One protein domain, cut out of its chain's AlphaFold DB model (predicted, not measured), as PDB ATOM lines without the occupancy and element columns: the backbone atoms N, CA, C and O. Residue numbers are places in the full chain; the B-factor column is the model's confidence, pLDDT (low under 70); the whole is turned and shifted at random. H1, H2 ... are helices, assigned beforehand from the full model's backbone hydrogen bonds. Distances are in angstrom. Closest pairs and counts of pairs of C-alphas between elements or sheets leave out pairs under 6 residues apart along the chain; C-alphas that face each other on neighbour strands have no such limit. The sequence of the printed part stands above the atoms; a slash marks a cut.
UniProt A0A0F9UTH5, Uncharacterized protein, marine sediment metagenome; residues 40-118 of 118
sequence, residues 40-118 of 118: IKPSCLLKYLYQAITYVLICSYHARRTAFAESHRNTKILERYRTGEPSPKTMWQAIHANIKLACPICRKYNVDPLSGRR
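What this domain is: This is residues 40 to 118 of the 118 residues of an uncharacterized protein of marine sediment metagenome (UniProt A0A0F9UTH5). One long helix, H1, makes the longest axis, and the shorter H3 packs side by side on part of it; little H2 sits near H1's last residues, and H4 turns a corner after H3. Residues 40 to 49 and 70 to 76 stick out. The printed part has 79 residues with four named helices, H1 to H4, and no named strand: all helix, loose, radius of gyration of the C-alphas 15.1 A, spans 51 by 34 by 17 A.

Where its parts are: H1, residues 42 to 71, begins at C-alpha (129.004, 134.822, 107.132) and is 43.2 A long. H2 is residues 79 to 83. H3, residues 91 to 102, measures 16.5 A. H4, residues 104 to 109, ends at C-alpha (162.909, 125.736, 82.578).

How they stand to each other: H1 touches H3 with residues 53 to 65 alone, at a shallow tilt of 26 degrees, the same way; the closest C-alphas, Thr 54 and Met 91, are 4.8 A apart. H1, with residues 65 to 69 alone, only just touches H2, with 3 pairs of C-alphas within 8 A, the closest Ala 69 and Tyr 81, 6.9 A. H3, with residues 100 to 101 alone, and H4 touch only at the corner, and only just, with 3 such pairs, the closest Lys 100 and Cys 106, 5.5 A; they are about perpendicular, 80 degrees. H4 is apart from H1 and H2. In H1, H2, H3 and H4 every O i to N i+4 pair is within hydrogen-bond range.

The domain as a whole: The C-alphas farthest apart, Lys 41 and Asn 74, are 51.8 A apart. The printed part has no cut and no long link. In this model pLDDT is under 70 at residues 73 to 87 and 108 to 118.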
ATOM      1  N   ILE A  40     129.874 132.432 113.880       85.31
ATOM      2  CA  ILE A  40     128.870 131.955 112.901       85.31
ATOM      3  C   ILE A  40     128.581 133.013 111.813       85.31
ATOM      4  O   ILE A  40     127.894 132.755 110.830       85.31
ATOM      5  N   LYS A  41     129.117 134.235 111.951       91.88
ATOM      6  CA  LYS A  41     128.888 135.318 110.980       91.88
ATOM      7  C   LYS A  41     129.366 134.898 109.575       91.88
ATOM      8  O   LYS A  41     130.471 134.358 109.474       91.88
ATOM      9  N   PRO A  42     128.631 135.222 108.492       88.06
ATOM     10  CA  PRO A  42     129.004 134.822 107.132       88.06
ATOM     11  C   PRO A  42     130.429 135.232 106.731       88.06
ATOM     12  O   PRO A  42     131.164 134.443 106.148       88.06
ATOM     13  N   SER A  43     130.872 136.429 107.121       88.75
ATOM     14  CA  SER A  43     132.237 136.911 106.866       88.75
ATOM     15  C   SER A  43     133.325 136.080 107.564       88.75
ATOM     16  O   SER A  43     134.414 135.903 107.022       88.75
ATOM     17  N   CYS A  44     133.030 135.535 108.747       85.31
ATOM     18  CA  CYS A  44     133.932 134.658 109.493       85.31
ATOM     19  C   CYS A  44     134.039 133.281 108.830       85.31
ATOM     20  O   CYS A  44     135.144 132.772 108.638       85.31
ATOM     21  N   LEU A  45     132.903 132.726 108.400       86.12
ATOM     22  CA  LEU A  45     132.856 131.458 107.673       86.12
ATOM     23  C   LEU A  45     133.575 131.553 106.322       86.12
ATOM     24  O   LEU A  45     134.363 130.671 105.996       86.12
ATOM     25  N   LEU A  46     133.386 132.647 105.576       88.31
ATOM     26  CA  LEU A  46     134.101 132.889 104.317       88.31
ATOM     27  C   LEU A  46     135.616 133.007 104.526       88.31
ATOM     28  O   LEU A  46     136.389 132.451 103.748       88.31
ATOM     29  N   LYS A  47     136.054 133.679 105.597       87.06
ATOM     30  CA  LYS A  47     137.480 133.767 105.945       87.06
ATOM     31  C   LYS A  47     138.066 132.393 106.276       87.06
ATOM     32  O   LYS A  47     139.152 132.075 105.796       87.06
ATOM     33  N   TYR A  48     137.352 131.580 107.054       87.31
ATOM     34  CA  TYR A  48     137.774 130.213 107.362       87.31
ATOM     35  C   TYR A  48     137.826 129.339 106.105       87.31
ATOM     36  O   TYR A  48     138.820 128.657 105.877       87.31
ATOM     37  N   LEU A  49     136.810 129.421 105.241       87.25
ATOM     38  CA  LEU A  49     136.776 128.701 103.970       87.25
ATOM     39  C   LEU A  49     137.973 129.072 103.084       87.25
ATOM     40  O   LEU A  49     138.648 128.190 102.559       87.25
ATOM     41  N   TYR A  50     138.291 130.364 102.970       87.75
ATOM     42  CA  TYR A  50     139.459 130.833 102.223       87.75
ATOM     43  C   TYR A  50     140.775 130.283 102.794       87.75
ATOM     44  O   TYR A  50     141.651 129.837 102.047       87.75
ATOM     45  N   GLN A  51     140.919 130.278 104.123       84.88
ATOM     46  CA  GLN A  51     142.087 129.703 104.792       84.88
ATOM     47  C   GLN A  51     142.180 128.187 104.581       84.88
ATOM     48  O   GLN A  51     143.270 127.685 104.315       84.88
ATOM     49  N   ALA A  52     141.055 127.469 104.616       85.88
ATOM     50  CA  ALA A  52     140.993 126.036 104.345       85.88
ATOM     51  C   ALA A  52     141.371 125.702 102.896       85.88
ATOM     52  O   ALA A  52     142.182 124.808 102.665       85.88
ATOM     53  N   ILE A  53     140.866 126.459 101.918       87.88
ATOM     54  CA  ILE A  53     141.245 126.299 100.505       87.88
ATOM     55  C   ILE A  53     142.745 126.557 100.323       87.88
ATOM     56  O   ILE A  53     143.441 125.767  99.687       87.88
ATOM     57  N   THR A  54     143.262 127.636 100.918       86.50
ATOM     58  CA  THR A  54     144.693 127.967 100.863       86.50
ATOM     59  C   THR A  54     145.542 126.847 101.464       86.50
ATOM     60  O   THR A  54     146.525 126.432 100.852       86.50
ATOM     61  N   TYR A  55     145.137 126.314 102.618       84.19
ATOM     62  CA  TYR A  55     145.788 125.180 103.268       84.19
ATOM     63  C   TYR A  55     145.849 123.957 102.344       84.19
ATOM     64  O   TYR A  55     146.934 123.442 102.086       84.19
ATOM     65  N   VAL A  56     144.717 123.555 101.755       85.50
ATOM     66  CA  VAL A  56     144.645 122.411 100.829       85.50
ATOM     67  C   VAL A  56     145.558 122.605  99.615       85.50
ATOM     68  O   VAL A  56     146.254 121.674  99.209       85.50
ATOM     69  N   LEU A  57     145.606 123.811  99.045       85.38
ATOM     70  CA  LEU A  57     146.471 124.115  97.901       85.38
ATOM     71  C   LEU A  57     147.960 124.016  98.252       85.38
ATOM     72  O   LEU A  57     148.740 123.485  97.456       85.38
ATOM     73  N   ILE A  58     148.357 124.495  99.434       83.44
ATOM     74  CA  ILE A  58     149.738 124.390  99.922       83.44
ATOM     75  C   ILE A  58     150.085 122.920 100.202       83.44
ATOM     76  O   ILE A  58     151.140 122.456  99.770       83.44
ATOM     77  N   CYS A  59     149.191 122.153 100.835       80.44
ATOM     78  CA  CYS A  59     149.375 120.713 101.038       80.44
ATOM     79  C   CYS A  59     149.555 119.967  99.707       80.44
ATOM     80  O   CYS A  59     150.490 119.183  99.561       80.44
ATOM     81  N   SER A  60     148.707 120.256  98.714       83.19
ATOM     82  CA  SER A  60     148.795 119.668  97.370       83.19
ATOM     83  C   SER A  60     150.117 120.012  96.671       83.19
ATOM     84  O   SER A  60     150.745 119.140  96.067       83.19
ATOM     85  N   TYR A  61     150.593 121.254  96.820       81.69
ATOM     86  CA  TYR A  61     151.894 121.685  96.301       81.69
ATOM     87  C   TYR A  61     153.039 120.839  96.876       81.69
ATOM     88  O   TYR A  61     153.850 120.301  96.116       81.69
ATOM     89  N   HIS A  62     153.086 120.679  98.203       76.75
ATOM     90  CA  HIS A  62     154.135 119.898  98.867       76.75
ATOM     91  C   HIS A  62     154.060 118.414  98.511       76.75
ATOM     92  O   HIS A  62     155.085 117.830  98.168       76.75
ATOM     93  N   ALA A  63     152.862 117.825  98.480       78.25
ATOM     94  CA  ALA A  63     152.675 116.432  98.076       78.25
ATOM     95  C   ALA A  63     153.202 116.169  96.651       78.25
ATOM     96  O   ALA A  63     153.950 115.218  96.421       78.25
ATOM     97  N   ARG A  64     152.882 117.051  95.694       77.44
ATOM     98  CA  ARG A  64     153.371 116.951  94.307       77.44
ATOM     99  C   ARG A  64     154.883 117.107  94.209       77.44
ATOM    100  O   ARG A  64     155.516 116.410  93.418       77.44
ATOM    101  N   ARG A  65     155.465 118.016  94.993       76.81
ATOM    102  CA  ARG A  65     156.917 118.211  95.048       76.81
ATOM    103  C   ARG A  65     157.620 116.961  95.578       76.81
ATOM    104  O   ARG A  65     158.595 116.537  94.963       76.81
ATOM    105  N   THR A  66     157.118 116.362  96.658       74.88
ATOM    106  CA  THR A  66     157.668 115.120  97.218       74.88
ATOM    107  C   THR A  66     157.574 113.977  96.212       74.88
ATOM    108  O   THR A  66     158.599 113.388  95.890       74.88
ATOM    109  N   ALA A  67     156.403 113.745  95.608       77.00
ATOM    110  CA  ALA A  67     156.229 112.703  94.590       77.00
ATOM    111  C   ALA A  67     157.152 112.901  93.368       77.00
ATOM    112  O   ALA A  67     157.695 111.947  92.802       77.00
ATOM    113  N   PHE A  68     157.374 114.153  92.950       75.50
ATOM    114  CA  PHE A  68     158.322 114.462  91.879       75.50
ATOM    115  C   PHE A  68     159.767 114.140  92.279       75.50
ATOM    116  O   PHE A  68     160.498 113.531  91.501       75.50
ATOM    117  N   ALA A  69     160.175 114.527  93.486       71.69
ATOM    118  CA  ALA A  69     161.517 114.263  93.980       71.69
ATOM    119  C   ALA A  69     161.771 112.752  94.151       71.69
ATOM    120  O   ALA A  69     162.817 112.257  93.740       71.69
ATOM    121  N   GLU A  70     160.791 111.999  94.653       71.25
ATOM    122  CA  GLU A  70     160.866 110.539  94.786       71.25
ATOM    123  C   GLU A  70     160.960 109.821  93.438       71.25
ATOM    124  O   GLU A  70     161.819 108.959  93.252       71.25
ATOM    125  N   SER A  71     160.123 110.201  92.467       75.62
ATOM    126  CA  SER A  71     160.156 109.619  91.115       75.62
ATOM    127  C   SER A  71     161.464 109.894  90.366       75.62
ATOM    128  O   SER A  71     161.808 109.159  89.444       75.62
ATOM    129  N   HIS A  72     162.219 110.915  90.781       70.56
ATOM    130  CA  HIS A  72     163.492 111.310  90.180       70.56
ATOM    131  C   HIS A  72     164.693 111.031  91.092       70.56
ATOM    132  O   HIS A  72     165.790 111.503  90.799       70.56
ATOM    133  N   ARG A  73     164.522 110.220  92.148       64.44
ATOM    134  CA  ARG A  73     165.557 109.917  93.157       64.44
ATOM    135  C   ARG A  73     166.879 109.390  92.587       64.44
ATOM    136  O   ARG A  73     167.927 109.644  93.157       64.44
ATOM    137  N   ASN A  74     166.815 108.662  91.472       64.31
ATOM    138  CA  ASN A  74     167.967 108.034  90.814       64.31
ATOM    139  C   ASN A  74     168.549 108.905  89.687       64.31
ATOM    140  O   ASN A  74     169.467 108.494  88.984       64.31
ATOM    141  N   THR A  75     167.976 110.087  89.459       65.56
ATOM    142  CA  THR A  75     168.397 111.031  88.419       65.56
ATOM    143  C   THR A  75     168.861 112.327  89.063       65.56
ATOM    144  O   THR A  75     168.502 112.625  90.197       65.56
ATOM    145  N   LYS A  76     169.656 113.129  88.349       62.22
ATOM    146  CA  LYS A  76     170.143 114.415  88.860       62.22
ATOM    147  C   LYS A  76     168.962 115.378  89.069       62.22
ATOM    148  O   LYS A  76     168.539 116.068  88.142       62.22
ATOM    149  N   ILE A  77     168.403 115.399  90.280       63.16
ATOM    150  CA  ILE A  77     167.344 116.333  90.670       63.16
ATOM    151  C   ILE A  77     167.964 117.727  90.735       63.16
ATOM    152  O   ILE A  77     169.002 117.927  91.365       63.16
ATOM    153  N   LEU A  78     167.323 118.708  90.097       61.50
ATOM    154  CA  LEU A  78     167.734 120.102  90.234       61.50
ATOM    155  C   LEU A  78     167.661 120.502  91.711       61.50
ATOM    156  O   LEU A  78     166.617 120.352  92.345       61.50
ATOM    157  N   GLU A  79     168.759 121.046  92.233       57.22
ATOM    158  CA  GLU A  79     168.957 121.379  93.650       57.22
ATOM    159  C   GLU A  79     167.797 122.193  94.245       57.22
ATOM    160  O   GLU A  79     167.383 121.960  95.372       57.22
ATOM    161  N   ARG A  80     167.139 123.041  93.445       58.91
ATOM    162  CA  ARG A  80     165.939 123.802  93.839       58.91
ATOM    163  C   ARG A  80     164.769 122.957  94.360       58.91
ATOM    164  O   ARG A  80     164.051 123.402  95.253       58.91
ATOM    165  N   TYR A  81     164.578 121.744  93.832       58.94
ATOM    166  CA  TYR A  81     163.552 120.818  94.325       58.94
ATOM    167  C   TYR A  81     163.997 120.107  95.606       58.94
ATOM    168  O   TYR A  81     163.140 119.743  96.416       58.94
ATOM    169  N   ARG A  82     165.317 120.012  95.824       53.50
ATOM    170  CA  ARG A  82     165.944 119.476  97.037       53.50
ATOM    171  C   ARG A  82     165.899 120.483  98.189       53.50
ATOM    172  O   ARG A  82     165.452 120.125  99.273       53.50
ATOM    173  N   THR A  83     166.274 121.747  97.963       53.00
ATOM    174  CA  THR A  83     166.627 122.668  99.061       53.00
ATOM    175  C   THR A  83     165.785 123.937  99.238       53.00
ATOM    176  O   THR A  83     165.776 124.413 100.370       53.00
ATOM    177  N   GLY A  84     165.067 124.522  98.256       51.91
ATOM    178  CA  GLY A  84     164.814 125.966  98.465       51.91
ATOM    179  C   GLY A  84     163.826 126.804  97.660       51.91
ATOM    180  O   GLY A  84     163.976 128.021  97.719       51.91
ATOM    181  N   GLU A  85     162.794 126.284  96.988       60.94
ATOM    182  CA  GLU A  85     161.671 127.205  96.708       60.94
ATOM    183  C   GLU A  85     160.910 127.500  98.018       60.94
ATOM    184  O   GLU A  85     160.505 126.553  98.708       60.94
ATOM    185  N   PRO A  86     160.734 128.784  98.400       66.19
ATOM    186  CA  PRO A  86     159.948 129.130  99.572       66.19
ATOM    187  C   PRO A  86     158.526 128.612  99.375       66.19
ATOM    188  O   PRO A  86     157.928 128.803  98.315       66.19
ATOM    189  N   SER A  87     157.987 127.954 100.406       69.12
ATOM    190  CA  SER A  87     156.607 127.473 100.369       69.12
ATOM    191  C   SER A  87     155.675 128.630 100.001       69.12
ATOM    192  O   SER A  87     155.828 129.719 100.572       69.12
ATOM    193  N   PRO A  88     154.703 128.419  99.095       77.25
ATOM    194  CA  PRO A  88     153.705 129.432  98.806       77.25
ATOM    195  C   PRO A  88     153.021 129.860 100.107       77.25
ATOM    196  O   PRO A  88     152.609 129.016 100.905       77.25
ATOM    197  N   LYS A  89     152.948 131.175 100.335       78.44
ATOM    198  CA  LYS A  89     152.367 131.774 101.548       78.44
ATOM    199  C   LYS A  89     150.939 132.260 101.326       78.44
ATOM    200  O   LYS A  89     150.197 132.453 102.282       78.44
ATOM    201  N   THR A  90     150.559 132.481 100.070       81.31
ATOM    202  CA  THR A  90     149.231 132.963  99.685       81.31
ATOM    203  C   THR A  90     148.538 131.967  98.765       81.31
ATOM    204  O   THR A  90     149.190 131.178  98.079       81.31
ATOM    205  N   MET A  91     147.206 132.033  98.712       81.75
ATOM    206  CA  MET A  91     146.399 131.194  97.823       81.75
ATOM    207  C   MET A  91     146.867 131.299  96.367       81.75
ATOM    208  O   MET A  91     147.033 130.291  95.691       81.75
ATOM    209  N   TRP A  92     147.145 132.520  95.905       80.12
ATOM    210  CA  TRP A  92     147.580 132.768  94.534       80.12
ATOM    211  C   TRP A  92     148.954 132.162  94.236       80.12
ATOM    212  O   TRP A  92     149.131 131.489  93.223       80.12
ATOM    213  N   GLN A  93     149.905 132.312  95.165       82.00
ATOM    214  CA  GLN A  93     151.205 131.648  95.063       82.00
ATOM    215  C   GLN A  93     151.048 130.126  95.037       82.00
ATOM    216  O   GLN A  93     151.731 129.461  94.265       82.00
ATOM    217  N   ALA A  94     150.132 129.568  95.835       83.00
ATOM    218  CA  ALA A  94     149.884 128.131  95.863       83.00
ATOM    219  C   ALA A  94     149.284 127.632  94.540       83.00
ATOM    220  O   ALA A  94     149.700 126.588  94.042       83.00
ATOM    221  N   ILE A  95     148.366 128.389  93.931       84.62
ATOM    222  CA  ILE A  95     147.810 128.087  92.604       84.62
ATOM    223  C   ILE A  95     148.920 128.108  91.547       84.62
ATOM    224  O   ILE A  95     149.130 127.098  90.874       84.62
ATOM    225  N   HIS A  96     149.682 129.203  91.445       82.56
ATOM    226  CA  HIS A  96     150.794 129.317  90.490       82.56
ATOM    227  C   HIS A  96     151.802 128.180  90.650       82.56
ATOM    228  O   HIS A  96     152.199 127.550  89.670       82.56
ATOM    229  N   ALA A  97     152.191 127.879  91.887       82.44
ATOM    230  CA  ALA A  97     153.170 126.845  92.172       82.44
ATOM    231  C   ALA A  97     152.656 125.445  91.786       82.44
ATOM    232  O   ALA A  97     153.401 124.651  91.207       82.44
ATOM    233  N   ASN A  98     151.370 125.154  92.019       83.75
ATOM    234  CA  ASN A  98     150.739 123.910  91.574       83.75
ATOM    235  C   ASN A  98     150.673 123.794  90.041       83.75
ATOM    236  O   ASN A  98     150.937 122.712  89.509       83.75
ATOM    237  N   ILE A  99     150.355 124.883  89.332       84.00
ATOM    238  CA  ILE A  99     150.323 124.915  87.859       84.00
ATOM    239  C   ILE A  99     151.736 124.719  87.296       84.00
ATOM    240  O   ILE A  99     151.946 123.897  86.403       84.00
ATOM    241  N   LYS A 100     152.730 125.410  87.862       81.12
ATOM    242  CA  LYS A 100     154.141 125.297  87.469       81.12
ATOM    243  C   LYS A 100     154.666 123.870  87.634       81.12
ATOM    244  O   LYS A 100     155.369 123.382  86.755       81.12
ATOM    245  N   LEU A 101     154.306 123.189  88.727       77.56
ATOM    246  CA  LEU A 101     154.653 121.781  88.963       77.56
ATOM    247  C   LEU A 101     153.951 120.814  88.002       77.56
ATOM    248  O   LEU A 101     154.542 119.796  87.637       77.56
ATOM    249  N   ALA A 102     152.711 121.118  87.608       79.81
ATOM    250  CA  ALA A 102     151.944 120.310  86.663       79.81
ATOM    251  C   ALA A 102     152.475 120.425  85.225       79.81
ATOM    252  O   ALA A 102     152.449 119.446  84.485       79.81
ATOM    253  N   CYS A 103     152.984 121.596  84.835       80.06
ATOM    254  CA  CYS A 103     153.543 121.853  83.509       80.06
ATOM    255  C   CYS A 103     154.991 121.316  83.386       80.06
ATOM    256  O   CYS A 103     155.904 121.878  83.998       80.06
ATOM    257  N   PRO A 104     155.270 120.286  82.557       77.12
ATOM    258  CA  PRO A 104     156.607 119.684  82.461       77.12
ATOM    259  C   PRO A 104     157.680 120.658  81.957       77.12
ATOM    260  O   PRO A 104     158.801 120.671  82.467       77.12
ATOM    261  N   ILE A 105     157.322 121.500  80.981       76.62
ATOM    262  CA  ILE A 105     158.199 122.530  80.405       76.62
ATOM    263  C   ILE A 105     158.504 123.595  81.464       76.62
ATOM    264  O   ILE A 105     159.665 123.898  81.729       76.62
ATOM    265  N   CYS A 106     157.470 124.102  82.136       76.81
ATOM    266  CA  CYS A 106     157.590 125.137  83.157       76.81
ATOM    267  C   CYS A 106     158.444 124.672  84.341       76.81
ATOM    268  O   CYS A 106     159.316 125.396  84.821       76.81
ATOM    269  N   ARG A 107     158.267 123.412  84.747       74.88
ATOM    270  CA  ARG A 107     159.084 122.741  85.758       74.88
ATOM    271  C   ARG A 107     160.551 122.613  85.328       74.88
ATOM    272  O   ARG A 107     161.450 122.891  86.120       74.88
ATOM    273  N   LYS A 108     160.821 122.237  84.074       69.81
ATOM    274  CA  LYS A 108     162.190 122.084  83.550       69.81
ATOM    275  C   LYS A 108     162.922 123.427  83.462       69.81
ATOM    276  O   LYS A 108     164.020 123.561  84.001       69.81
ATOM    277  N   TYR A 109     162.291 124.433  82.860       68.44
ATOM    278  CA  TYR A 109     162.909 125.736  82.578       68.44
ATOM    279  C   TYR A 109     162.697 126.789  83.670       68.44
ATOM    280  O   TYR A 109     163.211 127.895  83.553       68.44
ATOM    281  N   ASN A 110     161.993 126.448  84.752       69.00
ATOM    282  CA  ASN A 110     161.686 127.363  85.854       69.00
ATOM    283  C   ASN A 110     160.930 128.629  85.431       69.00
ATOM    284  O   ASN A 110     161.088 129.682  86.045       69.00
ATOM    285  N   VAL A 111     160.122 128.530  84.382       69.06
ATOM    286  CA  VAL A 111     159.316 129.649  83.894       69.06
ATOM    287  C   VAL A 111     157.978 129.676  84.616       69.06
ATOM    288  O   VAL A 111     157.416 128.627  84.947       69.06
ATOM    289  N   ASP A 112     157.486 130.880  84.902       65.94
ATOM    290  CA  ASP A 112     156.147 131.052  85.447       65.94
ATOM    291  C   ASP A 112     155.138 130.798  84.313       65.94
ATOM    292  O   ASP A 112     155.185 131.492  83.294       65.94
ATOM    293  N   PRO A 113     154.243 129.802  84.448       62.16
ATOM    294  CA  PRO A 113     153.248 129.481  83.423       62.16
ATOM    295  C   PRO A 113     152.301 130.647  83.112       62.16
ATOM    296  O   PRO A 113     151.643 130.636  82.075       62.16
ATOM    297  N   LEU A 114     152.212 131.630  84.008       67.00
ATOM    298  CA  LEU A 114     151.320 132.780  83.893       67.00
ATOM    299  C   LEU A 114     152.077 134.091  83.642       67.00
ATOM    300  O   LEU A 114     151.443 135.111  83.366       67.00
ATOM    301  N   SER A 115     153.418 134.076  83.644       61.75
ATOM    302  CA  SER A 115     154.190 135.172  83.058       61.75
ATOM    303  C   SER A 115     154.166 135.002  81.542       61.75
ATOM    304  O   SER A 115     155.071 134.422  80.941       61.75
ATOM    305  N   GLY A 116     153.093 135.466  80.909       45.88
ATOM    306  CA  GLY A 116     153.052 135.606  79.462       45.88
ATOM    307  C   GLY A 116     154.125 136.597  79.018       45.88
ATOM    308  O   GLY A 116     153.874 137.798  78.978       45.88
ATOM    309  N   ARG A 117     155.321 136.111  78.673       40.84
ATOM    310  CA  ARG A 117     156.139 136.813  77.685       40.84
ATOM    311  C   ARG A 117     155.537 136.497  76.322       40.84
ATOM    312  O   ARG A 117     155.664 135.376  75.835       40.84
ATOM    313  N   ARG A 118     154.814 137.483  75.786       38.19
ATOM    314  CA  ARG A 118     154.876 137.759  74.349       38.19
ATOM    315  C   ARG A 118     156.315 138.097  73.978       38.19
ATOM    316  O   ARG A 118     157.011 138.662  74.855       38.19
TER     317      ARG A 118